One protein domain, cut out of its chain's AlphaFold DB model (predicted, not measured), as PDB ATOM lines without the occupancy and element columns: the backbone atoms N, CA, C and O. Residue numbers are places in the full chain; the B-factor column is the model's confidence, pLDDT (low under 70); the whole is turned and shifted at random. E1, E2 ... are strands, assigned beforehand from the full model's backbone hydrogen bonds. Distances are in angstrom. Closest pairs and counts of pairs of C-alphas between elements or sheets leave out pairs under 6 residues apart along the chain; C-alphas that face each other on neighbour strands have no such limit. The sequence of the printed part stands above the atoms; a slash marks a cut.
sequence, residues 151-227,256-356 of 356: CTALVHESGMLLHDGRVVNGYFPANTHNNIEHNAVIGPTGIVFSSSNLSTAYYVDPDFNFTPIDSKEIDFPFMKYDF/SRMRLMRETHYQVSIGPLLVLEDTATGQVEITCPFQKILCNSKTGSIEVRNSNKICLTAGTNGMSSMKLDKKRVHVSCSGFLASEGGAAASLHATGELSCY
ATOM      1  N   CYS A 151     106.082 129.453 100.498       91.94
ATOM      2  CA  CYS A 151     107.520 129.601 100.574       91.94
ATOM      3  C   CYS A 151     107.965 129.816 102.011       91.94
ATOM      4  O   CYS A 151     107.378 130.635 102.731       91.94
ATOM      5  N   THR A 152     108.985 129.061 102.395       94.75
ATOM      6  CA  THR A 152     109.644 129.133 103.694       94.75
ATOM      7  C   THR A 152     111.133 128.919 103.459       94.75
ATOM      8  O   THR A 152     111.506 127.987 102.755       94.75
ATOM      9  N   ALA A 153     111.979 129.775 104.013       94.56
ATOM     10  CA  ALA A 153     113.423 129.704 103.842       94.56
ATOM     11  C   ALA A 153     114.123 129.847 105.190       94.56
ATOM     12  O   ALA A 153     113.656 130.593 106.049       94.56
ATOM     13  N   LEU A 154     115.251 129.165 105.348       95.12
ATOM     14  CA  LEU A 154     116.128 129.254 106.504       95.12
ATOM     15  C   LEU A 154     117.583 129.252 106.037       95.12
ATOM     16  O   LEU A 154     118.005 128.369 105.300       95.12
ATOM     17  N   VAL A 155     118.347 130.231 106.497       93.19
ATOM     18  CA  VAL A 155     119.795 130.336 106.351       93.19
ATOM     19  C   VAL A 155     120.386 130.234 107.748       93.19
ATOM     20  O   VAL A 155     120.150 131.114 108.576       93.19
ATOM     21  N   HIS A 156     121.135 129.168 108.007       91.69
ATOM     22  CA  HIS A 156     121.885 128.935 109.237       91.69
ATOM     23  C   HIS A 156     123.222 128.265 108.877       91.69
ATOM     24  O   HIS A 156     123.339 127.623 107.831       91.69
ATOM     25  N   GLU A 157     124.243 128.393 109.724       86.94
ATOM     26  CA  GLU A 157     125.557 127.777 109.473       86.94
ATOM     27  C   GLU A 157     125.496 126.247 109.356       86.94
ATOM     28  O   GLU A 157     126.239 125.655 108.584       86.94
ATOM     29  N   SER A 158     124.572 125.606 110.070       86.94
ATOM     30  CA  SER A 158     124.334 124.160 109.998       86.94
ATOM     31  C   SER A 158     123.502 123.740 108.782       86.94
ATOM     32  O   SER A 158     123.287 122.544 108.582       86.94
ATOM     33  N   GLY A 159     122.937 124.672 108.008       88.56
ATOM     34  CA  GLY A 159     122.066 124.333 106.883       88.56
ATOM     35  C   GLY A 159     121.302 125.506 106.272       88.56
ATOM     36  O   GLY A 159     120.790 126.393 106.954       88.56
ATOM     37  N   MET A 160     121.184 125.458 104.951       91.81
ATOM     38  CA  MET A 160     120.403 126.350 104.106       91.81
ATOM     39  C   MET A 160     119.214 125.567 103.555       91.81
ATOM     40  O   MET A 160     119.389 124.633 102.776       91.81
ATOM     41  N   LEU A 161     118.006 125.916 103.985       93.75
ATOM     42  CA  LEU A 161     116.777 125.187 103.685       93.75
ATOM     43  C   LEU A 161     115.800 126.086 102.928       93.75
ATOM     44  O   LEU A 161     115.581 127.237 103.311       93.75
ATOM     45  N   LEU A 162     115.171 125.555 101.884       93.69
ATOM     46  CA  LEU A 162     114.204 126.276 101.064       93.69
ATOM     47  C   LEU A 162     113.032 125.378 100.683       93.69
ATOM     48  O   LEU A 162     113.172 124.424  99.927       93.69
ATOM     49  N   HIS A 163     111.849 125.759 101.139       93.06
ATOM     50  CA  HIS A 163     110.578 125.288 100.623       93.06
ATOM     51  C   HIS A 163     110.026 126.298  99.612       93.06
ATOM     52  O   HIS A 163     109.887 127.483  99.930       93.06
ATOM     53  N   ASP A 164     109.674 125.831  98.417       86.94
ATOM     54  CA  ASP A 164     109.177 126.653  97.302       86.94
ATOM     55  C   ASP A 164     107.698 126.402  96.947       86.94
ATOM     56  O   ASP A 164     107.184 126.928  95.956       86.94
ATOM     57  N   GLY A 165     107.002 125.617  97.774       83.12
ATOM     58  CA  GLY A 165     105.586 125.295  97.630       83.12
ATOM     59  C   GLY A 165     105.335 123.876  97.135       83.12
ATOM     60  O   GLY A 165     104.205 123.402  97.253       83.12
ATOM     61  N   ARG A 166     106.354 123.202  96.587       84.81
ATOM     62  CA  ARG A 166     106.253 121.809  96.124       84.81
ATOM     63  C   ARG A 166     107.296 120.913  96.758       84.81
ATOM     64  O   ARG A 166     106.967 119.801  97.163       84.81
ATOM     65  N   VAL A 167     108.531 121.390  96.818       90.44
ATOM     66  CA  VAL A 167     109.666 120.614  97.306       90.44
ATOM     67  C   VAL A 167     110.354 121.352  98.443       90.44
ATOM     68  O   VAL A 167     110.221 122.570  98.589       90.44
ATOM     69  N   VAL A 168     111.087 120.606  99.265       92.31
ATOM     70  CA  VAL A 168     111.980 121.183 100.271       92.31
ATOM     71  C   VAL A 168     113.407 120.831  99.905       92.31
ATOM     72  O   VAL A 168     113.782 119.663  99.913       92.31
ATOM     73  N   ASN A 169     114.188 121.850  99.579       91.81
ATOM     74  CA  ASN A 169     115.603 121.747  99.274       91.81
ATOM     75  C   ASN A 169     116.412 122.025 100.538       91.81
ATOM     76  O   ASN A 169     116.075 122.924 101.312       91.81
ATOM     77  N   GLY A 170     117.498 121.291 100.713       90.75
ATOM     78  CA  GLY A 170     118.473 121.513 101.764       90.75
ATOM     79  C   GLY A 170     119.886 121.441 101.209       90.75
ATOM     80  O   GLY A 170     120.224 120.499 100.496       90.75
ATOM     81  N   TYR A 171     120.693 122.436 101.552       89.44
ATOM     82  CA  TYR A 171     122.137 122.466 101.365       89.44
ATOM     83  C   TYR A 171     122.768 122.556 102.745       89.44
ATOM     84  O   TYR A 171     122.440 123.439 103.538       89.44
ATOM     85  N   PHE A 172     123.674 121.642 103.042       86.50
ATOM     86  CA  PHE A 172     124.267 121.496 104.357       86.50
ATOM     87  C   PHE A 172     125.781 121.566 104.193       86.50
ATOM     88  O   PHE A 172     126.396 120.623 103.686       86.50
ATOM     89  N   PRO A 173     126.404 122.692 104.569       76.88
ATOM     90  CA  PRO A 173     127.851 122.752 104.625       76.88
ATOM     91  C   PRO A 173     128.298 121.919 105.833       76.88
ATOM     92  O   PRO A 173     127.996 122.267 106.974       76.88
ATOM     93  N   ALA A 174     128.984 120.795 105.615       68.81
ATOM     94  CA  ALA A 174     129.532 120.037 106.734       68.81
ATOM     95  C   ALA A 174     130.701 120.822 107.333       68.81
ATOM     96  O   ALA A 174     131.676 121.141 106.643       68.81
ATOM     97  N   ASN A 175     130.602 121.144 108.623       55.66
ATOM     98  CA  ASN A 175     131.651 121.879 109.306       55.66
ATOM     99  C   ASN A 175     132.708 120.913 109.859       55.66
ATOM    100  O   ASN A 175     132.395 119.914 110.505       55.66
ATOM    101  N   THR A 176     133.964 121.294 109.630       52.12
ATOM    102  CA  THR A 176     135.222 120.727 110.137       52.12
ATOM    103  C   THR A 176     135.763 119.469 109.427       52.12
ATOM    104  O   THR A 176     135.307 118.351 109.616       52.12
ATOM    105  N   HIS A 177     136.828 119.706 108.644       51.06
ATOM    106  CA  HIS A 177     137.887 118.802 108.146       51.06
ATOM    107  C   HIS A 177     137.921 118.525 106.634       51.06
ATOM    108  O   HIS A 177     138.999 118.673 106.066       51.06
ATOM    109  N   ASN A 178     136.804 118.227 105.957       55.88
ATOM    110  CA  ASN A 178     136.857 117.774 104.549       55.88
ATOM    111  C   ASN A 178     136.058 118.609 103.525       55.88
ATOM    112  O   ASN A 178     135.985 118.199 102.371       55.88
ATOM    113  N   ASN A 179     135.474 119.759 103.903       70.56
ATOM    114  CA  ASN A 179     134.618 120.581 103.020       70.56
ATOM    115  C   ASN A 179     133.591 119.739 102.231       70.56
ATOM    116  O   ASN A 179     133.421 119.908 101.022       70.56
ATOM    117  N   ILE A 180     132.945 118.787 102.908       77.00
ATOM    118  CA  ILE A 180     131.922 117.950 102.285       77.00
ATOM    119  C   ILE A 180     130.626 118.760 102.257       77.00
ATOM    120  O   ILE A 180     130.158 119.255 103.281       77.00
ATOM    121  N   GLU A 181     130.073 118.936 101.064       82.62
ATOM    122  CA  GLU A 181     128.790 119.592 100.859       82.62
ATOM    123  C   GLU A 181     127.737 118.506 100.671       82.62
ATOM    124  O   GLU A 181     127.900 117.557  99.903       82.62
ATOM    125  N   HIS A 182     126.650 118.654 101.402       86.12
ATOM    126  CA  HIS A 182     125.563 117.705 101.473       86.12
ATOM    127  C   HIS A 182     124.326 118.385 100.882       86.12
ATOM    128  O   HIS A 182     123.956 119.468 101.329       86.12
ATOM    129  N   ASN A 183     123.670 117.766  99.897       88.94
ATOM    130  CA  ASN A 183     122.371 118.228  99.418       88.94
ATOM    131  C   ASN A 183     121.271 117.190  99.602       88.94
ATOM    132  O   ASN A 183     121.495 115.987  99.475       88.94
ATOM    133  N   ALA A 184     120.059 117.674  99.845       90.44
ATOM    134  CA  ALA A 184     118.875 116.839  99.889       90.44
ATOM    135  C   ALA A 184     117.652 117.567  99.327       90.44
ATOM    136  O   ALA A 184     117.511 118.777  99.499       90.44
ATOM    137  N   VAL A 185     116.746 116.822  98.697       91.50
ATOM    138  CA  VAL A 185     115.462 117.339  98.206       91.50
ATOM    139  C   VAL A 185     114.342 116.401  98.621       91.50
ATOM    140  O   VAL A 185     114.317 115.243  98.213       91.50
ATOM    141  N   ILE A 186     113.394 116.910  99.411       92.31
ATOM    142  CA  ILE A 186     112.135 116.225  99.710       92.31
ATOM    143  C   ILE A 186     111.118 116.617  98.645       92.31
ATOM    144  O   ILE A 186     110.677 117.767  98.591       92.31
ATOM    145  N   GLY A 187     110.743 115.648  97.815       89.81
ATOM    146  CA  GLY A 187     109.714 115.793  96.798       89.81
ATOM    147  C   GLY A 187     108.412 115.076  97.159       89.81
ATOM    148  O   GLY A 187     108.318 114.387  98.180       89.81
ATOM    149  N   PRO A 188     107.385 115.199  96.302       86.75
ATOM    150  CA  PRO A 188     106.128 114.481  96.484       86.75
ATOM    151  C   PRO A 188     106.321 112.960  96.409       86.75
ATOM    152  O   PRO A 188     105.722 112.232  97.202       86.75
ATOM    153  N   THR A 189     107.193 112.487  95.515       87.44
ATOM    154  CA  THR A 189     107.390 111.056  95.242       87.44
ATOM    155  C   THR A 189     108.504 110.405  96.048       87.44
ATOM    156  O   THR A 189     108.619 109.197  95.994       87.44
ATOM    157  N   GLY A 190     109.321 111.149  96.791       89.25
ATOM    158  CA  GLY A 190     110.445 110.554  97.510       89.25
ATOM    159  C   GLY A 190     111.448 111.588  97.987       89.25
ATOM    160  O   GLY A 190     111.152 112.788  98.018       89.25
ATOM    161  N   ILE A 191     112.635 111.121  98.360       91.19
ATOM    162  CA  ILE A 191     113.716 111.974  98.843       91.19
ATOM    163  C   ILE A 191     114.996 111.676  98.070       91.19
ATOM    164  O   ILE A 191     115.376 110.523  97.898       91.19
ATOM    165  N   VAL A 192     115.661 112.724  97.600       89.75
ATOM    166  CA  VAL A 192     116.956 112.637  96.922       89.75
ATOM    167  C   VAL A 192     118.038 113.150  97.856       89.75
ATOM    168  O   VAL A 192     117.860 114.213  98.448       89.75
ATOM    169  N   PHE A 193     119.169 112.453  97.925       88.88
ATOM    170  CA  PHE A 193     120.364 112.891  98.646       88.88
ATOM    171  C   PHE A 193     121.589 112.835  97.752       88.88
ATOM    172  O   PHE A 193     121.752 111.909  96.958       88.88
ATOM    173  N   SER A 194     122.485 113.795  97.924       87.25
ATOM    174  CA  SER A 194     123.806 113.775  97.315       87.25
ATOM    175  C   SER A 194     124.848 114.311  98.286       87.25
ATOM    176  O   SER A 194     124.557 115.066  99.218       87.25
ATOM    177  N   SER A 195     126.090 113.907  98.057       86.75
ATOM    178  CA  SER A 195     127.240 114.365  98.819       86.75
ATOM    179  C   SER A 195     128.375 114.682  97.857       86.75
ATOM    180  O   SER A 195     128.598 113.931  96.910       86.75
ATOM    181  N   SER A 196     129.102 115.775  98.082       84.19
ATOM    182  CA  SER A 196     130.146 116.253  97.162       84.19
ATOM    183  C   SER A 196     131.332 115.298  97.017       84.19
ATOM    184  O   SER A 196     132.073 115.377  96.040       84.19
ATOM    185  N   ASN A 197     131.516 114.384  97.969       81.31
ATOM    186  CA  ASN A 197     132.534 113.338  97.917       81.31
ATOM    187  C   ASN A 197     132.083 112.068  97.174       81.31
ATOM    188  O   ASN A 197     132.863 111.120  97.089       81.31
ATOM    189  N   LEU A 198     130.860 112.036  96.631       82.19
ATOM    190  CA  LEU A 198     130.310 110.911  95.876       82.19
ATOM    191  C   LEU A 198     129.941 111.350  94.457       82.19
ATOM    192  O   LEU A 198     129.333 112.395  94.238       82.19
ATOM    193  N   SER A 199     130.253 110.506  93.473       82.38
ATOM    194  CA  SER A 199     129.794 110.686  92.088       82.38
ATOM    195  C   SER A 199     128.326 110.303  91.885       82.38
ATOM    196  O   SER A 199     127.774 110.534  90.816       82.38
ATOM    197  N   THR A 200     127.703 109.698  92.894       85.75
ATOM    198  CA  THR A 200     126.363 109.118  92.819       85.75
ATOM    199  C   THR A 200     125.464 109.792  93.846       85.75
ATOM    200  O   THR A 200     125.840 109.939  95.011       85.75
ATOM    201  N   ALA A 201     124.278 110.195  93.409       87.94
ATOM    202  CA  ALA A 201     123.172 110.585  94.266       87.94
ATOM    203  C   ALA A 201     122.226 109.396  94.471       87.94
ATOM    204  O   ALA A 201     122.211 108.453  93.682       87.94
ATOM    205  N   TYR A 202     121.415 109.443  95.521       88.06
ATOM    206  CA  TYR A 202     120.474 108.375  95.839       88.06
ATOM    207  C   TYR A 202     119.064 108.931  95.914       88.06
ATOM    208  O   TYR A 202     118.803 109.871  96.665       88.06
ATOM    209  N   TYR A 203     118.163 108.329  95.147       89.44
ATOM    210  CA  TYR A 203     116.730 108.516  95.304       89.44
ATOM    211  C   TYR A 203     116.159 107.408  96.176       89.44
ATOM    212  O   TYR A 203     116.430 106.232  95.941       89.44
ATOM    213  N   VAL A 204     115.369 107.817  97.160       88.81
ATOM    214  CA  VAL A 204     114.598 106.964  98.059       88.81
ATOM    215  C   VAL A 204     113.132 107.165  97.715       88.81
ATOM    216  O   VAL A 204     112.607 108.275  97.868       88.81
ATOM    217  N   ASP A 205     112.493 106.120  97.205       86.50
ATOM    218  CA  ASP A 205     111.060 106.131  96.924       86.50
ATOM    219  C   ASP A 205     110.233 105.938  98.222       86.50
ATOM    220  O   ASP A 205     110.807 105.722  99.295       86.50
ATOM    221  N   PRO A 206     108.891 106.035  98.180       82.31
ATOM    222  CA  PRO A 206     108.051 105.895  99.372       82.31
ATOM    223  C   PRO A 206     108.041 104.470  99.944       82.31
ATOM    224  O   PRO A 206     107.670 104.285 101.103       82.31
ATOM    225  N   ASP A 207     108.444 103.485  99.137       82.75
ATOM    226  CA  ASP A 207     108.588 102.076  99.507       82.75
ATOM    227  C   ASP A 207     110.012 101.762 100.015       82.75
ATOM    228  O   ASP A 207     110.327 100.609 100.307       82.75
ATOM    229  N   PHE A 208     110.861 102.788 100.166       78.19
ATOM    230  CA  PHE A 208     112.251 102.706 100.623       78.19
ATOM    231  C   PHE A 208     113.180 101.899  99.716       78.19
ATOM    232  O   PHE A 208     114.213 101.395 100.160       78.19
ATOM    233  N   ASN A 209     112.870 101.832  98.423       83.06
ATOM    234  CA  ASN A 209     113.831 101.361  97.440       83.06
ATOM    235  C   ASN A 209     114.806 102.477  97.073       83.06
ATOM    236  O   ASN A 209     114.443 103.651  96.943       83.06
ATOM    237  N   PHE A 210     116.056 102.079  96.845       83.25
ATOM    238  CA  PHE A 210     117.129 102.986  96.472       83.25
ATOM    239  C   PHE A 210     117.441 102.859  95.003       83.25
ATOM    240  O   PHE A 210     117.757 101.778  94.508       83.25
ATOM    241  N   THR A 211     117.423 103.996  94.326       87.19
ATOM    242  CA  THR A 211     117.902 104.091  92.955       87.19
ATOM    243  C   THR A 211     119.121 105.006  92.931       87.19
ATOM    244  O   THR A 211     118.992 106.182  93.286       87.19
ATOM    245  N   PRO A 212     120.312 104.497  92.563       86.31
ATOM    246  CA  PRO A 212     121.457 105.355  92.306       86.31
ATOM    247  C   PRO A 212     121.185 106.197  91.054       86.31
ATOM    248  O   PRO A 212     120.721 105.684  90.039       86.31
ATOM    249  N   ILE A 213     121.491 107.485  91.135       86.81
ATOM    250  CA  ILE A 213     121.349 108.468  90.057       86.81
ATOM    251  C   ILE A 213     122.711 109.141  89.873       86.81
ATOM    252  O   ILE A 213     123.423 109.372  90.855       86.81
ATOM    253  N   ASP A 214     123.101 109.455  88.636       80.00
ATOM    254  CA  ASP A 214     124.303 110.264  88.410       80.00
ATOM    255  C   ASP A 214     124.095 111.644  89.053       80.00
ATOM    256  O   ASP A 214     123.113 112.335  88.778       80.00
ATOM    257  N   SER A 215     125.012 112.062  89.932       74.44
ATOM    258  CA  SER A 215     124.888 113.346  90.625       74.44
ATOM    259  C   SER A 215     124.868 114.539  89.663       74.44
ATOM    260  O   SER A 215     124.335 115.588  90.016       74.44
ATOM    261  N   LYS A 216     125.377 114.375  88.433       74.75
ATOM    262  CA  LYS A 216     125.328 115.389  87.367       74.75
ATOM    263  C   LYS A 216     123.940 115.588  86.764       74.75
ATOM    264  O   LYS A 216     123.708 116.621  86.142       74.75
ATOM    265  N   GLU A 217     123.037 114.624  86.912       69.88
ATOM    266  CA  GLU A 217     121.662 114.727  86.404       69.88
ATOM    267  C   GLU A 217     120.759 115.558  87.330       69.88
ATOM    268  O   GLU A 217     119.633 115.894  86.956       69.88
ATOM    269  N   ILE A 218     121.253 115.908  88.523       71.69
ATOM    270  CA  ILE A 218     120.498 116.586  89.574       71.69
ATOM    271  C   ILE A 218     120.995 118.022  89.733       71.69
ATOM    272  O   ILE A 218     122.090 118.268  90.239       71.69
ATOM    273  N   ASP A 219     120.163 118.981  89.335       70.62
ATOM    274  CA  ASP A 219     120.455 120.406  89.504       70.62
ATOM    275  C   ASP A 219     119.949 120.894  90.868       70.62
ATOM    276  O   ASP A 219     118.774 121.228  91.039       70.62
ATOM    277  N   PHE A 220     120.820 120.889  91.878       74.81
ATOM    278  CA  PHE A 220     120.479 121.453  93.182       74.81
ATOM    279  C   PHE A 220     120.448 122.982  93.101       74.81
ATOM    280  O   PHE A 220     121.369 123.589  92.544       74.81
ATOM    281  N   PRO A 221     119.442 123.643  93.703       71.38
ATOM    282  CA  PRO A 221     119.385 125.091  93.678       71.38
ATOM    283  C   PRO A 221     120.636 125.670  94.331       71.38
ATOM    284  O   PRO A 221     121.061 125.258  95.412       71.38
ATOM    285  N   PHE A 222     121.210 126.677  93.681       70.44
ATOM    286  CA  PHE A 222     122.344 127.399  94.227       70.44
ATOM    287  C   PHE A 222     121.892 128.238  95.432       70.44
ATOM    288  O   PHE A 222     121.420 129.365  95.288       70.44
ATOM    289  N   MET A 223     122.008 127.660  96.629       72.12
ATOM    290  CA  MET A 223     121.523 128.245  97.886       72.12
ATOM    291  C   MET A 223     122.584 129.050  98.646       72.12
ATOM    292  O   MET A 223     122.364 129.420  99.794       72.12
ATOM    293  N   LYS A 224     123.716 129.389  98.015       65.56
ATOM    294  CA  LYS A 224     124.710 130.294  98.614       65.56
ATOM    295  C   LYS A 224     124.127 131.726  98.652       65.56
ATOM    296  O   LYS A 224     123.362 132.090  97.761       65.56
ATOM    297  N   TYR A 225     124.514 132.535  99.650       68.88
ATOM    298  CA  TYR A 225     124.040 133.919  99.923       68.88
ATOM    299  C   TYR A 225     122.700 134.045 100.689       68.88
ATOM    300  O   TYR A 225     121.984 133.067 100.869       68.88
ATOM    301  N   ASP A 226     122.361 135.249 101.181       77.25
ATOM    302  CA  ASP A 226     121.139 135.538 101.968       77.25
ATOM    303  C   ASP A 226     119.858 135.522 101.100       77.25
ATOM    304  O   ASP A 226     119.209 136.540 100.831       77.25
ATOM    305  N   PHE A 227     119.496 134.336 100.607       86.81
ATOM    306  CA  PHE A 227     118.314 134.146  99.771       86.81
ATOM    307  C   PHE A 227     117.006 134.346 100.548       86.81
ATOM    308  O   PHE A 227     116.014 134.766  99.951       86.81
ATOM    309  N   SER A 256     103.225 144.845 125.925       84.44
ATOM    310  CA  SER A 256     103.047 144.533 127.335       84.44
ATOM    311  C   SER A 256     104.365 144.032 127.899       84.44
ATOM    312  O   SER A 256     104.997 143.135 127.343       84.44
ATOM    313  N   ARG A 257     104.776 144.608 129.027       82.75
ATOM    314  CA  ARG A 257     105.906 144.124 129.814       82.75
ATOM    315  C   ARG A 257     105.365 143.381 131.023       82.75
ATOM    316  O   ARG A 257     104.715 143.984 131.873       82.75
ATOM    317  N   MET A 258     105.667 142.095 131.117       80.31
ATOM    318  CA  MET A 258     105.328 141.272 132.270       80.31
ATOM    319  C   MET A 258     106.591 140.985 133.071       80.31
ATOM    320  O   MET A 258     107.649 140.714 132.501       80.31
ATOM    321  N   ARG A 259     106.490 141.064 134.399       72.62
ATOM    322  CA  ARG A 259     107.572 140.674 135.301       72.62
ATOM    323  C   ARG A 259     107.106 139.485 136.126       72.62
ATOM    324  O   ARG A 259     106.288 139.657 137.024       72.62
ATOM    325  N   LEU A 260     107.604 138.297 135.806       65.94
ATOM    326  CA  LEU A 260     107.316 137.076 136.554       65.94
ATOM    327  C   LEU A 260     108.561 136.719 137.358       65.94
ATOM    328  O   LEU A 260     109.623 136.567 136.779       65.94
ATOM    329  N   MET A 261     108.466 136.626 138.687       60.12
ATOM    330  CA  MET A 261     109.536 136.057 139.532       60.12
ATOM    331  C   MET A 261     110.960 136.605 139.255       60.12
ATOM    332  O   MET A 261     111.938 135.884 139.400       60.12
ATOM    333  N   ARG A 262     111.077 137.905 138.917       62.44
ATOM    334  CA  ARG A 262     112.296 138.664 138.514       62.44
ATOM    335  C   ARG A 262     112.687 138.609 137.031       62.44
ATOM    336  O   ARG A 262     113.483 139.452 136.620       62.44
ATOM    337  N   GLU A 263     112.077 137.751 136.231       71.19
ATOM    338  CA  GLU A 263     112.270 137.666 134.782       71.19
ATOM    339  C   GLU A 263     111.409 138.706 134.057       71.19
ATOM    340  O   GLU A 263     110.315 139.058 134.509       71.19
ATOM    341  N   THR A 264     111.926 139.259 132.957       77.00
ATOM    342  CA  THR A 264     111.174 140.195 132.110       77.00
ATOM    343  C   THR A 264     110.711 139.468 130.854       77.00
ATOM    344  O   THR A 264     111.533 138.951 130.098       77.00
ATOM    345  N   HIS A 265     109.406 139.492 130.607       84.25
ATOM    346  CA  HIS A 265     108.814 139.013 129.367       84.25
ATOM    347  C   HIS A 265     108.204 140.185 128.609       84.25
ATOM    348  O   HIS A 265     107.526 141.036 129.199       84.25
ATOM    349  N   TYR A 266     108.436 140.221 127.302       88.69
ATOM    350  CA  TYR A 266     107.771 141.160 126.413       88.69
ATOM    351  C   TYR A 266     106.751 140.425 125.565       88.69
ATOM    352  O   TYR A 266     107.045 139.396 124.965       88.69
ATOM    353  N   GLN A 267     105.555 140.990 125.492       91.75
ATOM    354  CA  GLN A 267     104.524 140.576 124.563       91.75
ATOM    355  C   GLN A 267     104.235 141.738 123.621       91.75
ATOM    356  O   GLN A 267     103.807 142.803 124.063       91.75
ATOM    357  N   VAL A 268     104.457 141.531 122.328       92.25
ATOM    358  CA  VAL A 268     104.144 142.500 121.277       92.25
ATOM    359  C   VAL A 268     103.004 141.949 120.431       92.25
ATOM    360  O   VAL A 268     103.095 140.832 119.927       92.25
ATOM    361  N   SER A 269     101.934 142.723 120.261       93.06
ATOM    362  CA  SER A 269     100.809 142.380 119.385       93.06
ATOM    363  C   SER A 269     100.651 143.441 118.305       93.06
ATOM    364  O   SER A 269     100.521 144.624 118.619       93.06
ATOM    365  N   ILE A 270     100.680 143.035 117.033       91.31
ATOM    366  CA  ILE A 270     100.530 143.935 115.880       91.31
ATOM    367  C   ILE A 270      99.679 143.249 114.815       91.31
ATOM    368  O   ILE A 270     100.150 142.371 114.093       91.31
ATOM    369  N   GLY A 271      98.418 143.660 114.688       87.69
ATOM    370  CA  GLY A 271      97.487 143.005 113.770       87.69
ATOM    371  C   GLY A 271      97.390 141.498 114.072       87.69
ATOM    372  O   GLY A 271      97.013 141.143 115.185       87.69
ATOM    373  N   PRO A 272      97.710 140.603 113.120       89.56
ATOM    374  CA  PRO A 272      97.685 139.154 113.326       89.56
ATOM    375  C   PRO A 272      98.975 138.585 113.949       89.56
ATOM    376  O   PRO A 272      99.059 137.373 114.148       89.56
ATOM    377  N   LEU A 273      99.988 139.421 114.201       94.69
ATOM    378  CA  LEU A 273     101.263 139.019 114.788       94.69
ATOM    379  C   LEU A 273     101.204 139.057 116.308       94.69
ATOM    380  O   LEU A 273     100.883 140.095 116.886       94.69
ATOM    381  N   LEU A 274     101.637 137.969 116.933       95.50
ATOM    382  CA  LEU A 274     101.973 137.916 118.347       95.50
ATOM    383  C   LEU A 274     103.447 137.536 118.491       95.50
ATOM    384  O   LEU A 274     103.875 136.521 117.949       95.50
ATOM    385  N   VAL A 275     104.210 138.332 119.233       96.06
ATOM    386  CA  VAL A 275     105.592 138.028 119.617       96.06
ATOM    387  C   VAL A 275     105.660 137.929 121.131       96.06
ATOM    388  O   VAL A 275     105.231 138.849 121.823       96.06
ATOM    389  N   LEU A 276     106.214 136.832 121.634       94.19
ATOM    390  CA  LEU A 276     106.511 136.616 123.044       94.19
ATOM    391  C   LEU A 276     108.022 136.443 123.187       94.19
ATOM    392  O   LEU A 276     108.588 135.519 122.616       94.19
ATOM    393  N   GLU A 277     108.672 137.332 123.929       91.81
ATOM    394  CA  GLU A 277     110.099 137.268 124.248       91.81
ATOM    395  C   GLU A 277     110.273 136.994 125.738       91.81
ATOM    396  O   GLU A 277     109.764 137.732 126.583       91.81
ATOM    397  N   ASP A 278     111.045 135.965 126.053       90.00
ATOM    398  CA  ASP A 278     111.624 135.748 127.368       90.00
ATOM    399  C   ASP A 278     113.067 136.263 127.361       90.00
ATOM    400  O   ASP A 278     113.966 135.689 126.740       90.00
ATOM    401  N   THR A 279     113.300 137.376 128.057       84.69
ATOM    402  CA  THR A 279     114.623 138.016 128.083       84.69
ATOM    403  C   THR A 279     115.663 137.216 128.869       84.69
ATOM    404  O   THR A 279     116.860 137.320 128.572       84.69
ATOM    405  N   ALA A 280     115.235 136.388 129.830       84.62
ATOM    406  CA  ALA A 280     116.135 135.571 130.633       84.62
ATOM    407  C   ALA A 280     116.752 134.478 129.756       84.62
ATOM    408  O   ALA A 280     117.973 134.429 129.567       84.62
ATOM    409  N   THR A 281     115.907 133.682 129.103       88.12
ATOM    410  CA  THR A 281     116.355 132.572 128.251       88.12
ATOM    411  C   THR A 281     116.779 133.013 126.846       88.12
ATOM    412  O   THR A 281     117.570 132.330 126.196       88.12
ATOM    413  N   GLY A 282     116.304 134.167 126.371       88.88
ATOM    414  CA  GLY A 282     116.458 134.607 124.981       88.88
ATOM    415  C   GLY A 282     115.512 133.901 124.006       88.88
ATOM    416  O   GLY A 282     115.688 134.038 122.797       88.88
ATOM    417  N   GLN A 283     114.547 133.126 124.512       93.25
ATOM    418  CA  GLN A 283     113.540 132.462 123.692       93.25
ATOM    419  C   GLN A 283     112.530 133.477 123.164       93.25
ATOM    420  O   GLN A 283     112.026 134.326 123.901       93.25
ATOM    421  N   VAL A 284     112.220 133.360 121.879       96.06
ATOM    422  CA  VAL A 284     111.241 134.186 121.184       96.06
ATOM    423  C   VAL A 284     110.279 133.280 120.430       96.06
ATOM    424  O   VAL A 284     110.679 132.494 119.569       96.06
ATOM    425  N   GLU A 285     108.995 133.419 120.738       97.00
ATOM    426  CA  GLU A 285     107.900 132.817 119.990       97.00
ATOM    427  C   GLU A 285     107.215 133.880 119.134       97.00
ATOM    428  O   GLU A 285     106.789 134.921 119.628       97.00
ATOM    429  N   ILE A 286     107.083 133.598 117.842       96.94
ATOM    430  CA  ILE A 286     106.431 134.458 116.862       96.94
ATOM    431  C   ILE A 286     105.284 133.669 116.253       96.94
ATOM    432  O   ILE A 286     105.501 132.676 115.554       96.94
ATOM    433  N   THR A 287     104.065 134.127 116.493       96.19
ATOM    434  CA  THR A 287     102.845 133.446 116.071       96.19
ATOM    435  C   THR A 287     102.057 134.323 115.107       96.19
ATOM    436  O   THR A 287     101.851 135.517 115.324       96.19
ATOM    437  N   CYS A 288     101.624 133.704 114.014       91.88
ATOM    438  CA  CYS A 288     100.715 134.232 113.002       91.88
ATOM    439  C   CYS A 288      99.688 133.137 112.656       91.88
ATOM    440  O   CYS A 288      99.954 131.964 112.917       91.88
ATOM    441  N   PRO A 289      98.551 133.462 112.014       89.88
ATOM    442  CA  PRO A 289      97.466 132.506 111.765       89.88
ATOM    443  C   PRO A 289      97.877 131.163 111.138       89.88
ATOM    444  O   PRO A 289      97.268 130.141 111.443       89.88
ATOM    445  N   PHE A 290      98.908 131.143 110.287       88.44
ATOM    446  CA  PHE A 290      99.329 129.936 109.559       88.44
ATOM    447  C   PHE A 290     100.770 129.499 109.817       88.44
ATOM    448  O   PHE A 290     101.243 128.544 109.201       88.44
ATOM    449  N   GLN A 291     101.482 130.188 110.704       92.88
ATOM    450  CA  GLN A 291     102.899 129.932 110.934       92.88
ATOM    451  C   GLN A 291     103.295 130.272 112.362       92.88
ATOM    452  O   GLN A 291     102.806 131.236 112.954       92.88
ATOM    453  N   LYS A 292     104.221 129.482 112.886       95.50
ATOM    454  CA  LYS A 292     104.830 129.671 114.192       95.50
ATOM    455  C   LYS A 292     106.338 129.549 114.035       95.50
ATOM    456  O   LYS A 292     106.821 128.560 113.484       95.50
ATOM    457  N   ILE A 293     107.063 130.556 114.499       97.25
ATOM    458  CA  ILE A 293     108.524 130.570 114.517       97.25
ATOM    459  C   ILE A 293     108.956 130.592 115.977       97.25
ATOM    460  O   ILE A 293     108.570 131.481 116.731       97.25
ATOM    461  N   LEU A 294     109.732 129.591 116.368       97.31
ATOM    462  CA  LEU A 294     110.378 129.507 117.669       97.31
ATOM    463  C   LEU A 294     111.860 129.720 117.442       97.31
ATOM    464  O   LEU A 294     112.456 129.055 116.599       97.31
ATOM    465  N   CYS A 295     112.466 130.661 118.145       96.75
ATOM    466  CA  CYS A 295     113.875 130.935 117.947       96.75
ATOM    467  C   CYS A 295     114.524 131.489 119.202       96.75
ATOM    468  O   CYS A 295     113.864 131.994 120.102       96.75
ATOM    469  N   ASN A 296     115.844 131.393 119.244       94.31
ATOM    470  CA  ASN A 296     116.646 131.959 120.305       94.31
ATOM    471  C   ASN A 296     117.897 132.548 119.670       94.31
ATOM    472  O   ASN A 296     118.674 131.831 119.049       94.31
ATOM    473  N   SER A 297     118.085 133.858 119.787       86.00
ATOM    474  CA  SER A 297     119.242 134.541 119.204       86.00
ATOM    475  C   SER A 297     120.506 134.435 120.053       86.00
ATOM    476  O   SER A 297     121.567 134.782 119.554       86.00
ATOM    477  N   LYS A 298     120.430 133.961 121.305       88.56
ATOM    478  CA  LYS A 298     121.614 133.678 122.135       88.56
ATOM    479  C   LYS A 298     122.252 132.350 121.746       88.56
ATOM    480  O   LYS A 298     123.471 132.241 121.733       88.56
ATOM    481  N   THR A 299     121.428 131.350 121.438       91.25
ATOM    482  CA  THR A 299     121.914 130.062 120.940       91.25
ATOM    483  C   THR A 299     122.033 130.074 119.419       91.25
ATOM    484  O   THR A 299     122.938 129.474 118.887       91.25
ATOM    485  N   GLY A 300     121.174 130.767 118.682       90.62
ATOM    486  CA  GLY A 300     121.075 130.610 117.228       90.62
ATOM    487  C   GLY A 300     120.126 129.481 116.812       90.62
ATOM    488  O   GLY A 300     119.961 129.227 115.625       90.62
ATOM    489  N   SER A 301     119.443 128.827 117.760       94.50
ATOM    490  CA  SER A 301     118.431 127.824 117.425       94.50
ATOM    491  C   SER A 301     117.192 128.465 116.813       94.50
ATOM    492  O   SER A 301     116.695 129.473 117.322       94.50
ATOM    493  N   ILE A 302     116.644 127.835 115.783       96.69
ATOM    494  CA  ILE A 302     115.414 128.265 115.131       96.69
ATOM    495  C   ILE A 302     114.613 127.067 114.630       96.69
ATOM    496  O   ILE A 302     115.151 126.093 114.110       96.69
ATOM    497  N   GLU A 303     113.301 127.176 114.767       96.88
ATOM    498  CA  GLU A 303     112.304 126.269 114.242       96.88
ATOM    499  C   GLU A 303     111.190 127.078 113.573       96.88
ATOM    500  O   GLU A 303     110.586 127.963 114.177       96.88
ATOM    501  N   VAL A 304     110.899 126.752 112.318       96.44
ATOM    502  CA  VAL A 304     109.824 127.356 111.532       96.44
ATOM    503  C   VAL A 304     108.801 126.283 111.221       96.44
ATOM    504  O   VAL A 304     109.110 125.318 110.525       96.44
ATOM    505  N   ARG A 305     107.572 126.468 111.700       94.88
ATOM    506  CA  ARG A 305     106.432 125.595 111.415       94.88
ATOM    507  C   ARG A 305     105.371 126.361 110.649       94.88
ATOM    508  O   ARG A 305     105.047 127.492 111.008       94.88
ATOM    509  N   ASN A 306     104.784 125.727 109.642       91.06
ATOM    510  CA  ASN A 306     103.648 126.289 108.920       91.06
ATOM    511  C   ASN A 306     102.488 125.287 108.790       91.06
ATOM    512  O   ASN A 306     102.633 124.094 109.070       91.06
ATOM    513  N   SER A 307     101.324 125.766 108.353       87.25
ATOM    514  CA  SER A 307     100.123 124.932 108.221       87.25
ATOM    515  C   SER A 307     100.215 123.872 107.114       87.25
ATOM    516  O   SER A 307      99.430 122.929 107.117       87.25
ATOM    517  N   ASN A 308     101.189 123.972 106.203       85.75
ATOM    518  CA  ASN A 308     101.456 122.972 105.162       85.75
ATOM    519  C   ASN A 308     102.307 121.797 105.676       85.75
ATOM    520  O   ASN A 308     102.894 121.061 104.887       85.75
ATOM    521  N   LYS A 309     102.384 121.617 107.002       88.31
ATOM    522  CA  LYS A 309     103.189 120.583 107.668       88.31
ATOM    523  C   LYS A 309     104.680 120.665 107.322       88.31
ATOM    524  O   LYS A 309     105.387 119.660 107.439       88.31
ATOM    525  N   ILE A 310     105.153 121.845 106.916       93.19
ATOM    526  CA  ILE A 310     106.581 122.113 106.793       93.19
ATOM    527  C   ILE A 310     107.118 122.406 108.185       93.19
ATOM    528  O   ILE A 310     106.556 123.228 108.914       93.19
ATOM    529  N   CYS A 311     108.218 121.749 108.529       95.00
ATOM    530  CA  CYS A 311     109.034 122.126 109.670       95.00
ATOM    531  C   CYS A 311     110.490 122.227 109.226       95.00
ATOM    532  O   CYS A 311     111.033 121.256 108.703       95.00
ATOM    533  N   LEU A 312     111.097 123.396 109.413       95.81
ATOM    534  CA  LEU A 312     112.522 123.629 109.189       95.81
ATOM    535  C   LEU A 312     113.163 123.942 110.535       95.81
ATOM    536  O   LEU A 312     112.678 124.831 111.235       95.81
ATOM    537  N   THR A 313     114.236 123.245 110.894       95.44
ATOM    538  CA  THR A 313     114.963 123.504 112.140       95.44
ATOM    539  C   THR A 313     116.463 123.584 111.913       95.44
ATOM    540  O   THR A 313     117.012 122.885 111.062       95.44
ATOM    541  N   ALA A 314     117.124 124.428 112.699       92.50
ATOM    542  CA  ALA A 314     118.575 124.513 112.784       92.50
ATOM    543  C   ALA A 314     118.995 124.910 114.205       92.50
ATOM    544  O   ALA A 314     118.233 125.568 114.922       92.50
ATOM    545  N   GLY A 315     120.192 124.505 114.626       86.12
ATOM    546  CA  GLY A 315     120.724 124.862 115.937       86.12
ATOM    547  C   GLY A 315     122.233 124.678 116.078       86.12
ATOM    548  O   GLY A 315     122.931 124.289 115.145       86.12
ATOM    549  N   THR A 316     122.730 124.950 117.287       73.81
ATOM    550  CA  THR A 316     124.167 125.006 117.635       73.81
ATOM    551  C   THR A 316     124.883 123.673 117.682       73.81
ATOM    552  O   THR A 316     126.107 123.626 117.688       73.81
ATOM    553  N   ASN A 317     124.142 122.575 117.730       77.56
ATOM    554  CA  ASN A 317     124.699 121.226 117.704       77.56
ATOM    555  C   ASN A 317     125.176 120.809 116.300       77.56
ATOM    556  O   ASN A 317     125.450 119.632 116.079       77.56
ATOM    557  N   GLY A 318     125.230 121.748 115.347       76.25
ATOM    558  CA  GLY A 318     125.580 121.475 113.957       76.25
ATOM    559  C   GLY A 318     124.519 120.658 113.223       76.25
ATOM    560  O   GLY A 318     124.803 120.133 112.149       76.25
ATOM    561  N   MET A 319     123.315 120.530 113.788       85.25
ATOM    562  CA  MET A 319     122.229 119.784 113.170       85.25
ATOM    563  C   MET A 319     121.209 120.716 112.539       85.25
ATOM    564  O   MET A 319     120.788 121.722 113.116       85.25
ATOM    565  N   SER A 320     120.757 120.309 111.361       91.00
ATOM    566  CA  SER A 320     119.614 120.902 110.683       91.00
ATOM    567  C   SER A 320     118.648 119.806 110.293       91.00
ATOM    568  O   SER A 320     119.048 118.678 109.992       91.00
ATOM    569  N   SER A 321     117.363 120.131 110.280       93.38
ATOM    570  CA  SER A 321     116.362 119.206 109.783       93.38
ATOM    571  C   SER A 321     115.303 119.903 108.957       93.38
ATOM    572  O   SER A 321     114.982 121.077 109.155       93.38
ATOM    573  N   MET A 322     114.752 119.148 108.022       94.69
ATOM    574  CA  MET A 322     113.616 119.557 107.225       94.69
ATOM    575  C   MET A 322     112.578 118.446 107.209       94.69
ATOM    576  O   MET A 322     112.900 117.259 107.162       94.69
ATOM    577  N   LYS A 323     111.313 118.839 107.249       94.19
ATOM    578  CA  LYS A 323     110.169 117.940 107.225       94.19
ATOM    579  C   LYS A 323     109.102 118.501 106.303       94.19
ATOM    580  O   LYS A 323     108.782 119.684 106.391       94.19
ATOM    581  N   LEU A 324     108.527 117.623 105.487       92.00
ATOM    582  CA  LEU A 324     107.335 117.863 104.682       92.00
ATOM    583  C   LEU A 324     106.386 116.677 104.889       92.00
ATOM    584  O   LEU A 324     106.672 115.551 104.484       92.00
ATOM    585  N   ASP A 325     105.264 116.930 105.562       88.06
ATOM    586  CA  ASP A 325     104.288 115.905 105.955       88.06
ATOM    587  C   ASP A 325     104.915 114.758 106.779       88.06
ATOM    588  O   ASP A 325     105.319 114.974 107.927       88.06
ATOM    589  N   LYS A 326     104.998 113.541 106.225       88.00
ATOM    590  CA  LYS A 326     105.619 112.378 106.880       88.00
ATOM    591  C   LYS A 326     107.109 112.236 106.568       88.00
ATOM    592  O   LYS A 326     107.794 111.567 107.339       88.00
ATOM    593  N   LYS A 327     107.592 112.881 105.502       91.62
ATOM    594  CA  LYS A 327     108.984 112.833 105.049       91.62
ATOM    595  C   LYS A 327     109.853 113.758 105.890       91.62
ATOM    596  O   LYS A 327     109.464 114.895 106.173       91.62
ATOM    597  N   ARG A 328     111.028 113.287 106.292       93.00
ATOM    598  CA  ARG A 328     111.996 114.027 107.105       93.00
ATOM    599  C   ARG A 328     113.401 113.777 106.607       93.00
ATOM    600  O   ARG A 328     113.733 112.671 106.195       93.00
ATOM    601  N   VAL A 329     114.222 114.803 106.736       92.75
ATOM    602  CA  VAL A 329     115.665 114.727 106.572       92.75
ATOM    603  C   VAL A 329     116.312 115.377 107.774       92.75
ATOM    604  O   VAL A 329     115.992 116.516 108.113       92.75
ATOM    605  N   HIS A 330     117.229 114.651 108.395       90.62
ATOM    606  CA  HIS A 330     118.125 115.149 109.425       90.62
ATOM    607  C   HIS A 330     119.547 115.108 108.889       90.62
ATOM    608  O   HIS A 330     119.932 114.139 108.233       90.62
ATOM    609  N   VAL A 331     120.315 116.155 109.170       85.12
ATOM    610  CA  VAL A 331     121.717 116.242 108.762       85.12
ATOM    611  C   VAL A 331     122.578 116.567 109.963       85.12
ATOM    612  O   VAL A 331     122.215 117.404 110.793       85.12
ATOM    613  N   SER A 332     123.715 115.890 110.033       78.75
ATOM    614  CA  SER A 332     124.768 116.102 111.019       78.75
ATOM    615  C   SER A 332     126.137 115.975 110.345       78.75
ATOM    616  O   SER A 332     126.245 115.693 109.150       78.75
ATOM    617  N   CYS A 333     127.210 116.122 111.122       72.25
ATOM    618  CA  CYS A 333     128.572 115.854 110.658       72.25
ATOM    619  C   CYS A 333     128.802 114.405 110.182       72.25
ATOM    620  O   CYS A 333     129.767 114.156 109.464       72.25
ATOM    621  N   SER A 334     127.943 113.454 110.564       74.19
ATOM    622  CA  SER A 334     128.060 112.045 110.169       74.19
ATOM    623  C   SER A 334     127.312 111.706 108.877       74.19
ATOM    624  O   SER A 334     127.434 110.580 108.402       74.19
ATOM    625  N   GLY A 335     126.556 112.644 108.295       81.44
ATOM    626  CA  GLY A 335     125.839 112.459 107.032       81.44
ATOM    627  C   GLY A 335     124.346 112.776 107.129       81.44
ATOM    628  O   GLY A 335     123.930 113.667 107.873       81.44
ATOM    629  N   PHE A 336     123.539 112.047 106.358       87.06
ATOM    630  CA  PHE A 336     122.092 112.230 106.250       87.06
ATOM    631  C   PHE A 336     121.314 111.093 106.878       87.06
ATOM    632  O   PHE A 336     121.693 109.937 106.743       87.06
ATOM    633  N   LEU A 337     120.149 111.427 107.420       89.56
ATOM    634  CA  LEU A 337     119.098 110.478 107.747       89.56
ATOM    635  C   LEU A 337     117.780 110.936 107.111       89.56
ATOM    636  O   LEU A 337     117.195 111.940 107.519       89.56
ATOM    637  N   ALA A 338     117.314 110.185 106.124       88.88
ATOM    638  CA  ALA A 338     115.980 110.246 105.548       88.88
ATOM    639  C   ALA A 338     115.011 109.400 106.368       88.88
ATOM    640  O   ALA A 338     115.369 108.306 106.794       88.88
ATOM    641  N   SER A 339     113.766 109.830 106.521       86.50
ATOM    642  CA  SER A 339     112.699 108.942 106.995       86.50
ATOM    643  C   SER A 339     111.331 109.358 106.473       86.50
ATOM    644  O   SER A 339     111.077 110.528 106.200       86.50
ATOM    645  N   GLU A 340     110.435 108.387 106.363       85.94
ATOM    646  CA  GLU A 340     109.038 108.512 105.945       85.94
ATOM    647  C   GLU A 340     108.260 107.336 106.547       85.94
ATOM    648  O   GLU A 340     108.632 106.181 106.398       85.94
ATOM    649  N   GLY A 341     107.186 107.615 107.290       70.88
ATOM    650  CA  GLY A 341     106.221 106.577 107.685       70.88
ATOM    651  C   GLY A 341     106.713 105.444 108.605       70.88
ATOM    652  O   GLY A 341     105.900 104.586 108.923       70.88
ATOM    653  N   GLY A 342     107.965 105.457 109.073       72.00
ATOM    654  CA  GLY A 342     108.525 104.451 109.987       72.00
ATOM    655  C   GLY A 342     109.810 103.792 109.492       72.00
ATOM    656  O   GLY A 342     110.540 103.258 110.317       72.00
ATOM    657  N   ALA A 343     110.112 103.892 108.198       80.06
ATOM    658  CA  ALA A 343     111.383 103.449 107.643       80.06
ATOM    659  C   ALA A 343     112.367 104.620 107.520       80.06
ATOM    660  O   ALA A 343     111.972 105.801 107.494       80.06
ATOM    661  N   ALA A 344     113.657 104.294 107.499       85.25
ATOM    662  CA  ALA A 344     114.721 105.280 107.416       85.25
ATOM    663  C   ALA A 344     115.855 104.852 106.481       85.25
ATOM    664  O   ALA A 344     116.228 103.686 106.398       85.25
ATOM    665  N   ALA A 345     116.443 105.841 105.819       85.38
ATOM    666  CA  ALA A 345     117.649 105.691 105.025       85.38
ATOM    667  C   ALA A 345     118.745 106.580 105.589       85.38
ATOM    668  O   ALA A 345     118.489 107.738 105.900       85.38
ATOM    669  N   SER A 346     119.968 106.085 105.671       87.44
ATOM    670  CA  SER A 346     121.120 106.865 106.095       87.44
ATOM    671  C   SER A 346     122.175 106.864 105.005       87.44
ATOM    672  O   SER A 346     122.527 105.800 104.504       87.44
ATOM    673  N   LEU A 347     122.682 108.045 104.655       86.31
ATOM    674  CA  LEU A 347     123.880 108.196 103.835       86.31
ATOM    675  C   LEU A 347     124.975 108.754 104.731       86.31
ATOM    676  O   LEU A 347     124.961 109.938 105.074       86.31
ATOM    677  N   HIS A 348     125.911 107.899 105.116       83.06
ATOM    678  CA  HIS A 348     127.023 108.288 105.961       83.06
ATOM    679  C   HIS A 348     127.997 109.192 105.196       83.06
ATOM    680  O   HIS A 348     128.143 109.088 103.977       83.06
ATOM    681  N   ALA A 349     128.733 110.042 105.913       72.69
ATOM    682  CA  ALA A 349     129.727 110.937 105.321       72.69
ATOM    683  C   ALA A 349     130.826 110.190 104.536       72.69
ATOM    684  O   ALA A 349     131.449 110.766 103.650       72.69
ATOM    685  N   THR A 350     131.055 108.904 104.822       74.56
ATOM    686  CA  THR A 350     131.990 108.025 104.090       74.56
ATOM    687  C   THR A 350     131.442 107.510 102.756       74.56
ATOM    688  O   THR A 350     132.202 106.944 101.977       74.56
ATOM    689  N   GLY A 351     130.150 107.705 102.480       72.31
ATOM    690  CA  GLY A 351     129.465 107.179 101.299       72.31
ATOM    691  C   GLY A 351     128.726 105.864 101.512       72.31
ATOM    692  O   GLY A 351     128.124 105.356 100.569       72.31
ATOM    693  N   GLU A 352     128.756 105.318 102.726       80.56
ATOM    694  CA  GLU A 352     128.009 104.110 103.070       80.56
ATOM    695  C   GLU A 352     126.516 104.415 103.204       80.56
ATOM    696  O   GLU A 352     126.121 105.380 103.860       80.56
ATOM    697  N   LEU A 353     125.696 103.573 102.577       81.31
ATOM    698  CA  LEU A 353     124.243 103.667 102.606       81.31
ATOM    699  C   LEU A 353     123.674 102.557 103.499       81.31
ATOM    700  O   LEU A 353     123.993 101.384 103.299       81.31
ATOM    701  N   SER A 354     122.802 102.923 104.436       82.06
ATOM    702  CA  SER A 354     122.144 102.002 105.374       82.06
ATOM    703  C   SER A 354     120.637 102.234 105.408       82.06
ATOM    704  O   SER A 354     120.183 103.366 105.254       82.06
ATOM    705  N   CYS A 355     119.858 101.176 105.644       77.44
ATOM    706  CA  CYS A 355     118.391 101.219 105.669       77.44
ATOM    707  C   CYS A 355     117.880 100.554 106.949       77.44
ATOM    708  O   CYS A 355     118.477  99.568 107.389       77.44
ATOM    709  N   TYR A 356     116.799 101.084 107.520       73.00
ATOM    710  CA  TYR A 356     116.227 100.637 108.792       73.00
ATOM    711  C   TYR A 356     114.709 100.540 108.734       73.00
ATOM    712  O   TYR A 356     114.089 101.447 108.125       73.00
TER     713      TYR A 356
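AT A GLANCE: This is residues 151 to 227 and 256 to 356 of the 356 residues of the protein "Hypothetical protein" of Bursaphelenchus okinawaensis (UniProt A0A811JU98). Picture one long, twisted sheet of twelve strands, E8 to E19, with a smaller sheet of seven strands, E1 to E7, packed face to face on the part of it made by E14 to E18, a sandwich over part of the long sheet's length. Beyond the sandwich E8 to E12 run on as a single bare layer, and residues 215 to 227, with no named element, turn back along the far side of the smaller sheet. The 178 printed residues hold no named helix and nineteen strands, E1 to E19 in chain order; each sheet is antiparallel, its strands side by side in that same order, and the class is all strand. The whole is compact, with a radius of gyration of the C-alphas of 18.1 A, yet elongated, spanning 57 by 34 by 31 A.

HOW THE PARTS SIT: Start at E1, residues 152 to 156, and its hairpin partner E2, residues 159 to 163, where N 154 and O 161 are 2.8 A apart, within hydrogen-bond range. The meander, each strand the antiparallel neighbour of the one before, goes on through E3, 168 to 173, E4, 181 to 186, E5, 191 to 195, and E6, 200 to 204, to the edge strand E7, 210 to 214; N 201 and O 213 are 2.8 A apart. A second meander begins with the edge strand E8, 256 to 260, and E9, 263 to 270, where N 258 and O 265 are 2.9 A apart. It continues through E10, 273 to 278, E11, 283 to 288, E12, 291 to 296, E13, 302 to 306, E14, 310 to 314, E15, 320 to 324, E16, 327 to 332, E17, 335 to 340, and E18, 343 to 348, to the edge strand E19, 353 to 355; N 346 and O 354 are 2.8 A apart. Look between the sheets: the closest C-alphas of E2 and E15, Gly 159 and Ser 320, are 5.7 A apart, and those of E6 and E18, Val 204 and Ala 345, 7.7 A. The facing parts lie 9.6 A centre to centre, their strands at 22 degrees. E1 and E13 are near each other; E7 and E19 are apart.

IN THESE COORDINATES: Find C-alpha 152 at (109.644, 129.133, 103.694), where E1 begins. E9, the longest strand by residues, runs 23.1 A from C-alpha 263 at (112.270, 137.666, 134.782); E17 measures 17.3 A. E19 ends at C-alpha 355, (118.391, 101.219, 105.669).

THE WHOLE: The two farthest C-alphas, Asp 214 and Met 261, are 59.1 A apart. Residues 228 to 255 are not printed, and C-alphas 227 and 256 stand 33.2 A apart across the cut. Of the links printed whole, E3 to E4 is short and the others are tight. Mean pLDDT of the printed part is 85.1; it is under 70 at 174 to 178, 217, 224 to 225 and 260 to 262.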